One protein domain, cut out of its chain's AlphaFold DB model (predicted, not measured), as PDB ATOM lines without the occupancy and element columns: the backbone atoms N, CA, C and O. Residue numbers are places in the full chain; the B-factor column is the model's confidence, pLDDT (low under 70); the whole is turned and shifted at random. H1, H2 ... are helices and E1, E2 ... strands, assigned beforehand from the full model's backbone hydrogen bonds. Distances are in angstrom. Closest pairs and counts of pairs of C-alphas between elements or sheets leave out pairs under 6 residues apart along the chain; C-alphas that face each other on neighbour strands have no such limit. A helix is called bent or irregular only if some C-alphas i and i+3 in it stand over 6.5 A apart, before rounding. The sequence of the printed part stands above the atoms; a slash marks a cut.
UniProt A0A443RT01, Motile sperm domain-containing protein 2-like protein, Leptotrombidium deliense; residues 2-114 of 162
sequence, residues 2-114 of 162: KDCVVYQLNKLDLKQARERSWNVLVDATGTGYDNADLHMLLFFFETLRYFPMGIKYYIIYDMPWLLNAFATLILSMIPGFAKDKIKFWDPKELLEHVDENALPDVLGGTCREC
ATOM      1  N   LYS A   2     -18.610   3.278   2.650       87.44
ATOM      2  CA  LYS A   2     -17.571   4.110   2.004       87.44
ATOM      3  C   LYS A   2     -17.923   4.567   0.579       87.44
ATOM      4  O   LYS A   2     -17.842   5.753   0.294       87.44
ATOM      5  N   ASP A   3     -18.399   3.658  -0.270       87.56
ATOM      6  CA  ASP A   3     -18.763   4.001  -1.656       87.56
ATOM      7  C   ASP A   3     -19.944   4.975  -1.732       87.56
ATOM      8  O   ASP A   3     -19.943   5.893  -2.547       87.56
ATOM      9  N   CYS A   4     -20.924   4.825  -0.833       85.69
ATOM     10  CA  CYS A   4     -22.048   5.756  -0.722       85.69
ATOM     11  C   CYS A   4     -21.551   7.159  -0.357       85.69
ATOM     12  O   CYS A   4     -21.913   8.126  -1.016       85.69
ATOM     13  N   VAL A   5     -20.654   7.268   0.627       87.12
ATOM     14  CA  VAL A   5     -20.037   8.545   1.012       87.12
ATOM     15  C   VAL A   5     -19.333   9.202  -0.176       87.12
ATOM     16  O   VAL A   5     -19.605  10.361  -0.479       87.12
ATOM     17  N   VAL A   6     -18.465   8.466  -0.877       91.25
ATOM     18  CA  VAL A   6     -17.732   8.989  -2.045       91.25
ATOM     19  C   VAL A   6     -18.699   9.452  -3.132       91.25
ATOM     20  O   VAL A   6     -18.524  10.533  -3.692       91.25
ATOM     21  N   TYR A   7     -19.742   8.665  -3.402       90.50
ATOM     22  CA  TYR A   7     -20.778   9.016  -4.365       90.50
ATOM     23  C   TYR A   7     -21.491  10.324  -3.992       90.50
ATOM     24  O   TYR A   7     -21.626  11.202  -4.846       90.50
ATOM     25  N   GLN A   8     -21.892  10.489  -2.726       87.50
ATOM     26  CA  GLN A   8     -22.565  11.709  -2.271       87.50
ATOM     27  C   GLN A   8     -21.650  12.934  -2.348       87.50
ATOM     28  O   GLN A   8     -22.083  13.980  -2.828       87.50
ATOM     29  N   LEU A   9     -20.378  12.803  -1.953       89.31
ATOM     30  CA  LEU A   9     -19.399  13.892  -2.049       89.31
ATOM     31  C   LEU A   9     -19.153  14.308  -3.502       89.31
ATOM     32  O   LEU A   9     -19.224  15.491  -3.818       89.31
ATOM     33  N   ASN A  10     -18.942  13.344  -4.402       89.94
ATOM     34  CA  ASN A  10     -18.753  13.628  -5.825       89.94
ATOM     35  C   ASN A  10     -19.974  14.332  -6.424       89.94
ATOM     36  O   ASN A  10     -19.857  15.299  -7.168       89.94
ATOM     37  N   LYS A  11     -21.172  13.867  -6.075       87.19
ATOM     38  CA  LYS A  11     -22.408  14.467  -6.559       87.19
ATOM     39  C   LYS A  11     -22.638  15.878  -6.014       87.19
ATOM     40  O   LYS A  11     -23.106  16.734  -6.761       87.19
ATOM     41  N   LEU A  12     -22.307  16.128  -4.749       87.38
ATOM     42  CA  LEU A  12     -22.340  17.465  -4.155       87.38
ATOM     43  C   LEU A  12     -21.375  18.413  -4.875       87.38
ATOM     44  O   LEU A  12     -21.772  19.516  -5.246       87.38
ATOM     45  N   ASP A  13     -20.146  17.961  -5.122       87.88
ATOM     46  CA  ASP A  13     -19.115  18.740  -5.809       87.88
ATOM     47  C   ASP A  13     -19.510  19.064  -7.259       87.88
ATOM     48  O   ASP A  13     -19.364  20.199  -7.698       87.88
ATOM     49  N   LEU A  14     -20.117  18.108  -7.973       87.31
ATOM     50  CA  LEU A  14     -20.648  18.318  -9.326       87.31
ATOM     51  C   LEU A  14     -21.856  19.268  -9.367       87.31
ATOM     52  O   LEU A  14     -22.034  19.980 -10.357       87.31
ATOM     53  N   LYS A  15     -22.712  19.261  -8.332       83.06
ATOM     54  CA  LYS A  15     -23.873  20.165  -8.228       83.06
ATOM     55  C   LYS A  15     -23.448  21.603  -7.924       83.06
ATOM     56  O   LYS A  15     -24.141  22.536  -8.332       83.06
ATOM     57  N   GLN A  16     -22.340  21.798  -7.212       77.88
ATOM     58  CA  GLN A  16     -21.808  23.132  -6.970       77.88
ATOM     59  C   GLN A  16     -21.158  23.676  -8.246       77.88
ATOM     60  O   GLN A  16     -20.279  23.064  -8.847       77.88
ATOM     61  N   ALA A  17     -21.582  24.866  -8.678       62.09
ATOM     62  CA  ALA A  17     -20.837  25.601  -9.694       62.09
ATOM     63  C   ALA A  17     -19.410  25.866  -9.179       62.09
ATOM     64  O   ALA A  17     -19.216  26.043  -7.978       62.09
ATOM     65  N   ARG A  18     -18.429  25.959 -10.089       60.19
ATOM     66  CA  ARG A  18     -16.980  26.092  -9.803       60.19
ATOM     67  C   ARG A  18     -16.575  27.176  -8.782       60.19
ATOM     68  O   ARG A  18     -15.429  27.191  -8.350       60.19
ATOM     69  N   GLU A  19     -17.478  28.082  -8.423       59.44
ATOM     70  CA  GLU A  19     -17.247  29.215  -7.522       59.44
ATOM     71  C   GLU A  19     -17.760  28.997  -6.086       59.44
ATOM     72  O   GLU A  19     -17.566  29.863  -5.233       59.44
ATOM     73  N   ARG A  20     -18.414  27.866  -5.782       73.94
ATOM     74  CA  ARG A  20     -18.968  27.585  -4.447       73.94
ATOM     75  C   ARG A  20     -18.289  26.381  -3.800       73.94
ATOM     76  O   ARG A  20     -18.106  25.345  -4.427       73.94
ATOM     77  N   SER A  21     -17.947  26.534  -2.524       86.62
ATOM     78  CA  SER A  21     -17.462  25.449  -1.664       86.62
ATOM     79  C   SER A  21     -18.608  24.862  -0.840       86.62
ATOM     80  O   SER A  21     -19.664  25.478  -0.685       86.62
ATOM     81  N   TRP A  22     -18.400  23.666  -0.308       89.62
ATOM     82  CA  TRP A  22     -19.318  22.948   0.564       89.62
ATOM     83  C   TRP A  22     -18.649  22.577   1.893       89.62
ATOM     84  O   TRP A  22     -17.423  22.576   2.026       89.62
ATOM     85  N   ASN A  23     -19.476  22.285   2.895       90.19
ATOM     86  CA  ASN A  23     -19.041  21.803   4.202       90.19
ATOM     87  C   ASN A  23     -19.586  20.392   4.427       90.19
ATOM     88  O   ASN A  23     -20.644  20.046   3.902       90.19
ATOM     89  N   VAL A  24     -18.888  19.608   5.243       90.44
ATOM     90  CA  VAL A  24     -19.430  18.371   5.824       90.44
ATOM     91  C   VAL A  24     -19.658  18.633   7.294       90.44
ATOM     92  O   VAL A  24     -18.763  19.153   7.956       90.44
ATOM     93  N   LEU A  25     -20.827  18.253   7.795       91.88
ATOM     94  CA  LEU A  25     -21.122  18.228   9.217       91.88
ATOM     95  C   LEU A  25     -21.361  16.779   9.626       91.88
ATOM     96  O   LEU A  25     -22.161  16.079   9.008       91.88
ATOM     97  N   VAL A  26     -20.637  16.337  10.649       89.81
ATOM     98  CA  VAL A  26     -20.809  15.037  11.289       89.81
ATOM     99  C   VAL A  26     -21.320  15.280  12.696       89.81
ATOM    100  O   VAL A  26     -20.601  15.826  13.528       89.81
ATOM    101  N   ASP A  27     -22.562  14.879  12.936       90.50
ATOM    102  CA  ASP A  27     -23.167  14.885  14.262       90.50
ATOM    103  C   ASP A  27     -22.568  13.753  15.106       90.50
ATOM    104  O   ASP A  27     -22.728  12.573  14.786       90.50
ATOM    105  N   ALA A  28     -21.826  14.125  16.147       90.25
ATOM    106  CA  ALA A  28     -21.209  13.208  17.096       90.25
ATOM    107  C   ALA A  28     -21.952  13.167  18.445       90.25
ATOM    108  O   ALA A  28     -21.456  12.527  19.382       90.25
ATOM    109  N   THR A  29     -23.139  13.777  18.543       89.00
ATOM    110  CA  THR A  29     -23.969  13.787  19.753       89.00
ATOM    111  C   THR A  29     -24.192  12.362  20.264       89.00
ATOM    112  O   THR A  29     -24.628  11.467  19.538       89.00
ATOM    113  N   GLY A  30     -23.885  12.121  21.540       87.38
ATOM    114  CA  GLY A  30     -24.085  10.810  22.172       87.38
ATOM    115  C   GLY A  30     -23.104   9.710  21.733       87.38
ATOM    116  O   GLY A  30     -23.323   8.540  22.058       87.38
ATOM    117  N   THR A  31     -22.020  10.051  21.029       87.19
ATOM    118  CA  THR A  31     -20.958   9.090  20.678       87.19
ATOM    119  C   THR A  31     -20.157   8.677  21.921       87.19
ATOM    120  O   THR A  31     -19.686   9.510  22.692       87.19
ATOM    121  N   GLY A  32     -19.980   7.376  22.122       86.25
ATOM    122  CA  GLY A  32     -19.092   6.783  23.119       86.25
ATOM    123  C   GLY A  32     -17.845   6.169  22.479       86.25
ATOM    124  O   GLY A  32     -17.574   6.337  21.294       86.25
ATOM    125  N   TYR A  33     -17.061   5.428  23.259       82.44
ATOM    126  CA  TYR A  33     -15.882   4.748  22.711       82.44
ATOM    127  C   TYR A  33     -16.244   3.584  21.780       82.44
ATOM    128  O   TYR A  33     -15.568   3.384  20.774       82.44
ATOM    129  N   ASP A  34     -17.321   2.854  22.077       84.44
ATOM    130  CA  ASP A  34     -17.698   1.635  21.346       84.44
ATOM    131  C   ASP A  34     -18.177   1.902  19.911       84.44
ATOM    132  O   ASP A  34     -18.149   1.008  19.068       84.44
ATOM    133  N   ASN A  35     -18.617   3.128  19.621       82.12
ATOM    134  CA  ASN A  35     -19.083   3.557  18.302       82.12
ATOM    135  C   ASN A  35     -18.176   4.616  17.650       82.12
ATOM    136  O   ASN A  35     -18.518   5.135  16.588       82.12
ATOM    137  N   ALA A  36     -17.013   4.917  18.237       83.25
ATOM    138  CA  ALA A  36     -16.017   5.787  17.625       83.25
ATOM    139  C   ALA A  36     -15.231   5.027  16.536       83.25
ATOM    140  O   ALA A  36     -14.359   4.210  16.831       83.25
ATOM    141  N   ASP A  37     -15.508   5.313  15.260       85.50
ATOM    142  CA  ASP A  37     -14.840   4.659  14.124       85.50
ATOM    143  C   ASP A  37     -13.701   5.515  13.546       85.50
ATOM    144  O   ASP A  37     -13.892   6.410  12.715       85.50
ATOM    145  N   LEU A  38     -12.473   5.205  13.970       81.12
ATOM    146  CA  LEU A  38     -11.265   5.896  13.510       81.12
ATOM    147  C   LEU A  38     -11.016   5.669  12.019       81.12
ATOM    148  O   LEU A  38     -10.592   6.577  11.302       81.12
ATOM    149  N   HIS A  39     -11.257   4.449  11.550       85.12
ATOM    150  CA  HIS A  39     -10.971   4.064  10.175       85.12
ATOM    151  C   HIS A  39     -11.902   4.772   9.198       85.12
ATOM    152  O   HIS A  39     -11.467   5.156   8.110       85.12
ATOM    153  N   MET A  40     -13.167   4.961   9.572       86.50
ATOM    154  CA  MET A  40     -14.106   5.743   8.783       86.50
ATOM    155  C   MET A  40     -13.695   7.214   8.727       86.50
ATOM    156  O   MET A  40     -13.634   7.767   7.632       86.50
ATOM    157  N   LEU A  41     -13.343   7.831   9.857       84.25
ATOM    158  CA  LEU A  41     -12.918   9.236   9.887       84.25
ATOM    159  C   LEU A  41     -11.648   9.480   9.064       84.25
ATOM    160  O   LEU A  41     -11.613  10.399   8.249       84.25
ATOM    161  N   LEU A  42     -10.628   8.628   9.200       84.81
ATOM    162  CA  LEU A  42      -9.418   8.718   8.372       84.81
ATOM    163  C   LEU A  42      -9.736   8.534   6.884       84.81
ATOM    164  O   LEU A  42      -9.221   9.273   6.049       84.81
ATOM    165  N   PHE A  43     -10.629   7.600   6.545       88.88
ATOM    166  CA  PHE A  43     -11.104   7.434   5.172       88.88
ATOM    167  C   PHE A  43     -11.800   8.697   4.640       88.88
ATOM    168  O   PHE A  43     -11.562   9.080   3.493       88.88
ATOM    169  N   PHE A  44     -12.619   9.365   5.456       87.31
ATOM    170  CA  PHE A  44     -13.223  10.647   5.098       87.31
ATOM    171  C   PHE A  44     -12.148  11.695   4.816       87.31
ATOM    172  O   PHE A  44     -12.152  12.275   3.734       87.31
ATOM    173  N   PHE A  45     -11.190  11.896   5.724       84.31
ATOM    174  CA  PHE A  45     -10.122  12.878   5.521       84.31
ATOM    175  C   PHE A  45      -9.299  12.610   4.262       84.31
ATOM    176  O   PHE A  45      -9.024  13.546   3.512       84.31
ATOM    177  N   GLU A  46      -8.968  11.350   3.977       85.81
ATOM    178  CA  GLU A  46      -8.292  10.981   2.730       85.81
ATOM    179  C   GLU A  46      -9.165  11.240   1.497       85.81
ATOM    180  O   GLU A  46      -8.678  11.760   0.495       85.81
ATOM    181  N   THR A  47     -10.467  10.959   1.572       88.62
ATOM    182  CA  THR A  47     -11.412  11.233   0.478       88.62
ATOM    183  C   THR A  47     -11.510  12.732   0.183       88.62
ATOM    184  O   THR A  47     -11.525  13.147  -0.974       88.62
ATOM    185  N   LEU A  48     -11.504  13.574   1.217       85.50
ATOM    186  CA  LEU A  48     -11.574  15.030   1.080       85.50
ATOM    187  C   LEU A  48     -10.364  15.630   0.347       85.50
ATOM    188  O   LEU A  48     -10.474  16.710  -0.234       85.50
ATOM    189  N   ARG A  49      -9.226  14.924   0.295       83.69
ATOM    190  CA  ARG A  49      -8.048  15.356  -0.477       83.69
ATOM    191  C   ARG A  49      -8.298  15.387  -1.984       83.69
ATOM    192  O   ARG A  49      -7.608  16.129  -2.679       83.69
ATOM    193  N   TYR A  50      -9.276  14.627  -2.479       88.06
ATOM    194  CA  TYR A  50      -9.681  14.645  -3.887       88.06
ATOM    195  C   TYR A  50     -10.584  15.838  -4.236       88.06
ATOM    196  O   TYR A  50     -10.789  16.115  -5.414       88.06
ATOM    197  N   PHE A  51     -11.047  16.594  -3.233       87.25
ATOM    198  CA  PHE A  51     -11.910  17.766  -3.391       87.25
ATOM    199  C   PHE A  51     -11.284  19.035  -2.773       87.25
ATOM    200  O   PHE A  51     -11.909  19.700  -1.942       87.25
ATOM    201  N   PRO A  52     -10.043  19.415  -3.140       80.00
ATOM    202  CA  PRO A  52      -9.284  20.446  -2.422       80.00
ATOM    203  C   PRO A  52      -9.929  21.840  -2.468       80.00
ATOM    204  O   PRO A  52      -9.803  22.599  -1.501       80.00
ATOM    205  N   MET A  53     -10.624  22.151  -3.568       83.00
ATOM    206  CA  MET A  53     -11.381  23.395  -3.770       83.00
ATOM    207  C   MET A  53     -12.853  23.275  -3.351       83.00
ATOM    208  O   MET A  53     -13.501  24.293  -3.128       83.00
ATOM    209  N   GLY A  54     -13.360  22.044  -3.237       84.81
ATOM    210  CA  GLY A  54     -14.742  21.759  -2.868       84.81
ATOM    211  C   GLY A  54     -14.983  21.977  -1.380       84.81
ATOM    212  O   GLY A  54     -15.885  22.721  -1.008       84.81
ATOM    213  N   ILE A  55     -14.142  21.404  -0.512       88.25
ATOM    214  CA  ILE A  55     -14.366  21.489   0.936       88.25
ATOM    215  C   ILE A  55     -13.823  22.777   1.572       88.25
ATOM    216  O   ILE A  55     -12.618  23.066   1.519       88.25
ATOM    217  N   LYS A  56     -14.706  23.501   2.270       90.50
ATOM    218  CA  LYS A  56     -14.356  24.632   3.139       90.50
ATOM    219  C   LYS A  56     -14.105  24.180   4.580       90.50
ATOM    220  O   LYS A  56     -12.988  24.372   5.060       90.50
ATOM    221  N   TYR A  57     -15.081  23.537   5.225       91.38
ATOM    222  CA  TYR A  57     -14.944  22.985   6.578       91.38
ATOM    223  C   TYR A  57     -15.416  21.531   6.695       91.38
ATOM    224  O   TYR A  57     -16.384  21.115   6.055       91.38
ATOM    225  N   TYR A  58     -14.730  20.783   7.560       90.81
ATOM    226  CA  TYR A  58     -15.185  19.514   8.119       90.81
ATOM    227  C   TYR A  58     -15.552  19.747   9.586       90.81
ATOM    228  O   TYR A  58     -14.673  19.981  10.415       90.81
ATOM    229  N   ILE A  59     -16.843  19.746   9.882       93.38
ATOM    230  CA  ILE A  59     -17.402  20.109  11.180       93.38
ATOM    231  C   ILE A  59     -17.750  18.826  11.927       93.38
ATOM    232  O   ILE A  59     -18.500  17.993  11.425       93.38
ATOM    233  N   ILE A  60     -17.211  18.678  13.129       92.12
ATOM    234  CA  ILE A  60     -17.579  17.649  14.092       92.12
ATOM    235  C   ILE A  60     -18.458  18.342  15.129       92.12
ATOM    236  O   ILE A  60     -17.982  19.194  15.880       92.12
ATOM    237  N   TYR A  61     -19.744  18.019  15.106       94.62
ATOM    238  CA  TYR A  61     -20.771  18.666  15.908       94.62
ATOM    239  C   TYR A  61     -21.014  17.911  17.219       94.62
ATOM    240  O   TYR A  61     -21.119  16.687  17.207       94.62
ATOM    241  N   ASP A  62     -21.078  18.654  18.326       93.00
ATOM    242  CA  ASP A  62     -21.387  18.182  19.687       93.00
ATOM    243  C   ASP A  62     -20.618  16.913  20.107       93.00
ATOM    244  O   ASP A  62     -21.158  15.949  20.657       93.00
ATOM    245  N   MET A  63     -19.310  16.890  19.820       91.88
ATOM    246  CA  MET A  63     -18.447  15.771  20.200       91.88
ATOM    247  C   MET A  63     -18.318  15.678  21.728       91.88
ATOM    248  O   MET A  63     -17.831  16.622  22.359       91.88
ATOM    249  N   PRO A  64     -18.620  14.521  22.343       91.31
ATOM    250  CA  PRO A  64     -18.445  14.350  23.778       91.31
ATOM    251  C   PRO A  64     -16.983  14.523  24.200       91.31
ATOM    252  O   PRO A  64     -16.077  13.938  23.605       91.31
ATOM    253  N   TRP A  65     -16.749  15.266  25.288       88.19
ATOM    254  CA  TRP A  65     -15.405  15.562  25.817       88.19
ATOM    255  C   TRP A  65     -14.555  14.306  26.069       88.19
ATOM    256  O   TRP A  65     -13.327  14.336  25.987       88.19
ATOM    257  N   LEU A  66     -15.210  13.179  26.356       87.81
ATOM    258  CA  LEU A  66     -14.578  11.884  26.580       87.81
ATOM    259  C   LEU A  66     -13.799  11.391  25.337       87.81
ATOM    260  O   LEU A  66     -12.821  10.653  25.463       87.81
ATOM    261  N   LEU A  67     -14.165  11.856  24.140       88.00
ATOM    262  CA  LEU A  67     -13.499  11.535  22.875       88.00
ATOM    263  C   LEU A  67     -12.349  12.490  22.517       88.00
ATOM    264  O   LEU A  67     -11.725  12.326  21.470       88.00
ATOM    265  N   ASN A  68     -11.979  13.440  23.382       88.62
ATOM    266  CA  ASN A  68     -10.875  14.374  23.113       88.62
ATOM    267  C   ASN A  68      -9.540  13.670  22.809       88.62
ATOM    268  O   ASN A  68      -8.783  14.110  21.940       88.62
ATOM    269  N   ALA A  69      -9.248  12.552  23.485       86.56
ATOM    270  CA  ALA A  69      -8.044  11.759  23.217       86.56
ATOM    271  C   ALA A  69      -8.061  11.159  21.801       86.56
ATOM    272  O   ALA A  69      -7.047  11.151  21.103       86.56
ATOM    273  N   PHE A  70      -9.234  10.714  21.355       85.31
ATOM    274  CA  PHE A  70      -9.446  10.158  20.026       85.31
ATOM    275  C   PHE A  70      -9.329  11.236  18.938       85.31
ATOM    276  O   PHE A  70      -8.618  11.044  17.951       85.31
ATOM    277  N   ALA A  71      -9.916  12.414  19.162       85.31
ATOM    278  CA  ALA A  71      -9.733  13.576  18.293       85.31
ATOM    279  C   ALA A  71      -8.259  13.997  18.198       85.31
ATOM    280  O   ALA A  71      -7.754  14.258  17.108       85.31
ATOM    281  N   THR A  72      -7.534  13.995  19.321       89.75
ATOM    282  CA  THR A  72      -6.093  14.299  19.351       89.75
ATOM    283  C   THR A  72      -5.291  13.306  18.506       89.75
ATOM    284  O   THR A  72      -4.435  13.719  17.720       89.75
ATOM    285  N   LEU A  73      -5.592  12.005  18.615       88.50
ATOM    286  CA  LEU A  73      -4.964  10.963  17.804       88.50
ATOM    287  C   LEU A  73      -5.206  11.214  16.312       88.50
ATOM    288  O   LEU A  73      -4.248  11.302  15.548       88.50
ATOM    289  N   ILE A  74      -6.458  11.422  15.907       85.25
ATOM    290  CA  ILE A  74      -6.823  11.729  14.517       85.25
ATOM    291  C   ILE A  74      -6.069  12.950  14.002       85.25
ATOM    292  O   ILE A  74      -5.420  12.895  12.959       85.25
ATOM    293  N   LEU A  75      -6.113  14.053  14.749       88.00
ATOM    294  CA  LEU A  75      -5.462  15.296  14.357       88.00
ATOM    295  C   LEU A  75      -3.947  15.133  14.235       88.00
ATOM    296  O   LEU A  75      -3.335  15.838  13.439       88.00
ATOM    297  N   SER A  76      -3.315  14.226  14.979       89.94
ATOM    298  CA  SER A  76      -1.881  13.942  14.830       89.94
ATOM    299  C   SER A  76      -1.535  13.257  13.500       89.94
ATOM    300  O   SER A  76      -0.430  13.443  12.995       89.94
ATOM    301  N   MET A  77      -2.488  12.531  12.908       86.38
ATOM    302  CA  MET A  77      -2.315  11.764  11.669       86.38
ATOM    303  C   MET A  77      -2.593  12.589  10.402       86.38
ATOM    304  O   MET A  77      -2.309  12.134   9.298       86.38
ATOM    305  N   ILE A  78      -3.135  13.802  10.548       84.31
ATOM    306  CA  ILE A  78      -3.563  14.655   9.431       84.31
ATOM    307  C   ILE A  78      -2.520  15.760   9.155       84.31
ATOM    308  O   ILE A  78      -1.956  16.326  10.098       84.31
ATOM    309  N   PRO A  79      -2.260  16.133   7.885       82.31
ATOM    310  CA  PRO A  79      -1.387  17.259   7.543       82.31
ATOM    311  C   PRO A  79      -1.887  18.603   8.092       82.31
ATOM    312  O   PRO A  79      -3.085  18.867   8.107       82.31
ATOM    313  N   GLY A  80      -0.967  19.503   8.467       83.56
ATOM    314  CA  GLY A  80      -1.293  20.795   9.096       83.56
ATOM    315  C   GLY A  80      -2.333  21.635   8.341       83.56
ATOM    316  O   GLY A  80      -3.324  22.036   8.936       83.56
ATOM    317  N   PHE A  81      -2.182  21.799   7.022       79.38
ATOM    318  CA  PHE A  81      -3.119  22.583   6.198       79.38
ATOM    319  C   PHE A  81      -4.554  22.024   6.182       79.38
ATOM    320  O   PHE A  81      -5.502  22.753   5.902       79.38
ATOM    321  N   ALA A  82      -4.725  20.724   6.439       81.50
ATOM    322  CA  ALA A  82      -6.037  20.094   6.519       81.50
ATOM    323  C   ALA A  82      -6.652  20.246   7.920       81.50
ATOM    324  O   ALA A  82      -7.873  20.315   8.029       81.50
ATOM    325  N   LYS A  83      -5.830  20.380   8.976       86.75
ATOM    326  CA  LYS A  83      -6.309  20.628  10.348       86.75
ATOM    327  C   LYS A  83      -7.070  21.943  10.456       86.75
ATOM    328  O   LYS A  83      -8.090  21.987  11.130       86.75
ATOM    329  N   ASP A  84      -6.639  22.980   9.738       86.62
ATOM    330  CA  ASP A  84      -7.286  24.301   9.774       86.62
ATOM    331  C   ASP A  84      -8.731  24.280   9.246       86.62
ATOM    332  O   ASP A  84      -9.555  25.126   9.623       86.62
ATOM    333  N   LYS A  85      -9.051  23.292   8.398       88.50
ATOM    334  CA  LYS A  85     -10.398  23.048   7.873       88.50
ATOM    335  C   LYS A  85     -11.277  22.234   8.830       88.50
ATOM    336  O   LYS A  85     -12.489  22.214   8.636       88.50
ATOM    337  N   ILE A  86     -10.706  21.581   9.843       90.31
ATOM    338  CA  ILE A  86     -11.463  20.816  10.840       90.31
ATOM    339  C   ILE A  86     -11.978  21.777  11.912       90.31
ATOM    340  O   ILE A  86     -11.221  22.587  12.451       90.31
ATOM    341  N   LYS A  87     -13.272  21.693  12.210       92.56
ATOM    342  CA  LYS A  87     -13.942  22.464  13.255       92.56
ATOM    343  C   LYS A  87     -14.641  21.511  14.207       92.56
ATOM    344  O   LYS A  87     -15.280  20.567  13.763       92.56
ATOM    345  N   PHE A  88     -14.500  21.764  15.497       92.50
ATOM    346  CA  PHE A  88     -15.308  21.132  16.529       92.50
ATOM    347  C   PHE A  88     -16.273  22.210  16.981       92.50
ATOM    348  O   PHE A  88     -15.796  23.234  17.462       92.50
ATOM    349  N   TRP A  89     -17.563  22.026  16.714       95.06
ATOM    350  CA  TRP A  89     -18.588  23.014  17.035       95.06
ATOM    351  C   TRP A  89     -19.593  22.435  18.013       95.06
ATOM    352  O   TRP A  89     -20.087  21.325  17.818       95.06
ATOM    353  N   ASP A  90     -19.907  23.203  19.044       93.88
ATOM    354  CA  ASP A  90     -21.058  22.951  19.902       93.88
ATOM    355  C   ASP A  90     -22.363  23.525  19.278       93.88
ATOM    356  O   ASP A  90     -22.323  24.187  18.229       93.88
ATOM    357  N   PRO A  91     -23.544  23.282  19.883       92.88
ATOM    358  CA  PRO A  91     -24.816  23.840  19.411       92.88
ATOM    359  C   PRO A  91     -24.822  25.360  19.246       92.88
ATOM    360  O   PRO A  91     -25.449  25.890  18.328       92.88
ATOM    361  N   LYS A  92     -24.114  26.079  20.118       93.12
ATOM    362  CA  LYS A  92     -24.050  27.536  20.079       93.12
ATOM    363  C   LYS A  92     -23.174  28.000  18.915       93.12
ATOM    364  O   LYS A  92     -23.602  28.856  18.148       93.12
ATOM    365  N   GLU A  93     -21.987  27.420  18.755       95.19
ATOM    366  CA  GLU A  93     -21.059  27.740  17.666       95.19
ATOM    367  C   GLU A  93     -21.671  27.445  16.292       95.19
ATOM    368  O   GLU A  93     -21.454  28.211  15.352       95.19
ATOM    369  N   LEU A  94     -22.468  26.376  16.163       95.00
ATOM    370  CA  LEU A  94     -23.173  26.073  14.917       95.00
ATOM    371  C   LEU A  94     -24.145  27.202  14.530       95.00
ATOM    372  O   LEU A  94     -24.102  27.673  13.393       95.00
ATOM    373  N   LEU A  95     -24.971  27.667  15.473       92.69
ATOM    374  CA  LEU A  95     -25.952  28.739  15.247       92.69
ATOM    375  C   LEU A  95     -25.312  30.122  15.041       92.69
ATOM    376  O   LEU A  95     -25.928  31.004  14.450       92.69
ATOM    377  N   GLU A  96     -24.071  30.325  15.486       94.75
ATOM    378  CA  GLU A  96     -23.300  31.538  15.173       94.75
ATOM    379  C   GLU A  96     -22.830  31.580  13.704       94.75
ATOM    380  O   GLU A  96     -22.538  32.658  13.184       94.75
ATOM    381  N   HIS A  97     -22.755  30.426  13.028       93.56
ATOM    382  CA  HIS A  97     -22.217  30.305  11.667       93.56
ATOM    383  C   HIS A  97     -23.253  29.906  10.610       93.56
ATOM    384  O   HIS A  97     -23.002  30.107   9.417       93.56
ATOM    385  N   VAL A  98     -24.376  29.313  11.016       92.50
ATOM    386  CA  VAL A  98     -25.433  28.831  10.123       92.50
ATOM    387  C   VAL A  98     -26.783  29.307  10.645       92.50
ATOM    388  O   VAL A  98     -27.115  29.082  11.805       92.50
ATOM    389  N   ASP A  99     -27.569  29.938   9.770       93.94
ATOM    390  CA  ASP A  99     -28.914  30.394  10.112       93.94
ATOM    391  C   ASP A  99     -29.802  29.213  10.535       93.94
ATOM    392  O   ASP A  99     -29.826  28.162   9.894       93.94
ATOM    393  N   GLU A 100     -30.594  29.408  11.589       93.00
ATOM    394  CA  GLU A 100     -31.481  28.379  12.148       93.00
ATOM    395  C   GLU A 100     -32.457  27.812  11.100       93.00
ATOM    396  O   GLU A 100     -32.753  26.619  11.090       93.00
ATOM    397  N   ASN A 101     -32.928  28.643  10.166       94.62
ATOM    398  CA  ASN A 101     -33.838  28.232   9.092       94.62
ATOM    399  C   ASN A 101     -33.165  27.411   7.975       94.62
ATOM    400  O   ASN A 101     -33.870  26.860   7.131       94.62
ATOM    401  N   ALA A 102     -31.833  27.326   7.969       91.25
ATOM    402  CA  ALA A 102     -31.037  26.514   7.054       91.25
ATOM    403  C   ALA A 102     -30.582  25.188   7.693       91.25
ATOM    404  O   ALA A 102     -29.968  24.359   7.021       91.25
ATOM    405  N   LEU A 103     -30.891  24.973   8.976       92.00
ATOM    406  CA  LEU A 103     -30.561  23.757   9.712       92.00
ATOM    407  C   LEU A 103     -31.786  22.844   9.862       92.00
ATOM    408  O   LEU A 103     -32.892  23.333  10.107       92.00
ATOM    409  N   PRO A 104     -31.612  21.516   9.746       90.31
ATOM    410  CA  PRO A 104     -32.673  20.567  10.048       90.31
ATOM    411  C   PRO A 104     -33.008  20.563  11.547       90.31
ATOM    412  O   PRO A 104     -32.179  20.897  12.396       90.31
ATOM    413  N   ASP A 105     -34.216  20.115  11.867       88.00
ATOM    414  CA  ASP A 105     -34.737  19.962  13.232       88.00
ATOM    415  C   ASP A 105     -33.853  19.095  14.143       88.00
ATOM    416  O   ASP A 105     -33.675  19.417  15.315       88.00
ATOM    417  N   VAL A 106     -33.228  18.041  13.608       86.12
ATOM    418  CA  VAL A 106     -32.298  17.176  14.360       86.12
ATOM    419  C   VAL A 106     -31.044  17.904  14.851       86.12
ATOM    420  O   VAL A 106     -30.424  17.448  15.803       86.12
ATOM    421  N   LEU A 107     -30.699  19.048  14.250       90.62
ATOM    422  CA  LEU A 107     -29.611  19.929  14.692       90.62
ATOM    423  C   LEU A 107     -30.134  21.179  15.424       90.62
ATOM    424  O   LEU A 107     -29.399  22.147  15.593       90.62
ATOM    425  N   GLY A 108     -31.408  21.183  15.836       86.56
ATOM    426  CA  GLY A 108     -32.045  22.313  16.516       86.56
ATOM    427  C   GLY A 108     -32.483  23.452  15.592       86.56
ATOM    428  O   GLY A 108     -32.729  24.552  16.074       86.56
ATOM    429  N   GLY A 109     -32.561  23.213  14.279       91.25
ATOM    430  CA  GLY A 109     -32.995  24.205  13.301       91.25
ATOM    431  C   GLY A 109     -34.499  24.215  13.015       91.25
ATOM    432  O   GLY A 109     -35.283  23.442  13.565       91.25
ATOM    433  N   THR A 110     -34.902  25.093  12.097       94.12
ATOM    434  CA  THR A 110     -36.298  25.295  11.663       94.12
ATOM    435  C   THR A 110     -36.502  25.086  10.161       94.12
ATOM    436  O   THR A 110     -37.575  25.404   9.630       94.12
ATOM    437  N   CYS A 111     -35.499  24.544   9.459       92.06
ATOM    438  CA  CYS A 111     -35.616  24.218   8.043       92.06
ATOM    439  C   CYS A 111     -36.760  23.225   7.814       92.06
ATOM    440  O   CYS A 111     -36.854  22.188   8.468       92.06
ATOM    441  N   ARG A 112     -37.639  23.550   6.861       86.56
ATOM    442  CA  ARG A 112     -38.788  22.710   6.485       86.56
ATOM    443  C   ARG A 112     -38.502  21.805   5.290       86.56
ATOM    444  O   ARG A 112     -39.381  21.044   4.891       86.56
ATOM    445  N   GLU A 113     -37.317  21.907   4.693       84.75
ATOM    446  CA  GLU A 113     -36.922  21.000   3.621       84.75
ATOM    447  C   GLU A 113     -36.756  19.590   4.188       84.75
ATOM    448  O   GLU A 113     -36.007  19.354   5.137       84.75
ATOM    449  N   CYS A 114     -37.489  18.635   3.615       81.06
ATOM    450  CA  CYS A 114     -37.395  17.250   4.039       81.06
ATOM    451  C   CYS A 114     -36.053  16.672   3.576       81.06
ATOM    452  O   CYS A 114     -35.831  16.444   2.388       81.06
TER     453      CYS A 114
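What this domain is: This is residues 2 to 114 of the 162 residues of the protein "Motile sperm domain-containing protein 2-like protein" of Leptotrombidium deliense (UniProt A0A443RT01). A small core sheet of three parallel strands has helices round it: H1 and H2 pass alongside and only graze it, H5 stands up from it, and H3 lies farther out. A tail without a named element, residues 98 to 114, runs on beyond H5. The printed part has 113 residues, with five named helices and three named strands in the order H1 E1 H2 E2 H3 H4 E3 H5, and its class is mixed, helices and strands. The sheet's order is E1 E2 E3. The whole is compact, with a radius of gyration of the C-alphas of 14.5 A, and rounded, spanning 36 by 31 by 25 A.

Where its parts are: H1, residues 2 to 15, begins at C-alpha 2 (-17.571, 4.110, 2.004) and is 20.1 A long. E1, residues 22 to 27, measures 16.4 A. H2, residues 38 to 48, measures 15.4 A. E2, residues 55 to 61, is 16.5 A long and begins at C-alpha 55 (-14.366, 21.489, 0.936). H3, residues 65 to 77, measures 19.6 A and is irregular: C-alphas 66 and 69 are 7.3 A apart. H4 is residues 80 to 83, E3 residues 86 to 89. H5, residues 91 to 97, measures 10.4 A and ends at C-alpha 97 (-22.217, 30.305, 11.667).

How they stand to each other: E1 and E2 are parallel at 14 degrees, with N 26 and O 59 within hydrogen-bond range at 2.8 A. E2 and E3 are parallel at 37 degrees, with N 87 and O 58 within range at 2.8 A. E1, H2, E2 and E2, H3 H4, E3 are strand-helix-strand units, two parallel neighbour strands with helices between them, both with right-handed crossovers. H1 grazes the sheet with residues 9 to 13, H2 with residues 41 to 48. H1, with residues 2 to 6 alone, only just touches H2, with 3 pairs of C-alphas within 8 A; the closest, Val 6 and Thr 47, are 7.2 A apart. H3, with residues 70 to 74 alone, only just touches H2, also with 3 pairs; the closest C-alphas, Leu 42 and Ile 74, are 7.3 A apart. H3 is not on the sheet, and H4 only just not, with 4 pairs of C-alphas within 10 A. H3 and H4 are close but not clearly touching, the closest C-alphas, Leu 75 and Lys 83, being 6.7 A apart. H5 is on the sheet at a height of 8.3 A, only just over E2, with 3 of its 7 C-alphas, and only just stands up from the sheet, at 41 degrees. Every O i to N i+4 pair is within hydrogen-bond range in H1, H2 and H5, 7 of 9 in H3; H4 is too short for such a pair.

The domain as a whole: The C-alphas farthest apart, those of Glu 19 and Asp 34, are 39.9 A apart. The printed part has no cut, and no link is long. Mean pLDDT of the printed part is 87.4; residues 17 to 19 are under 70.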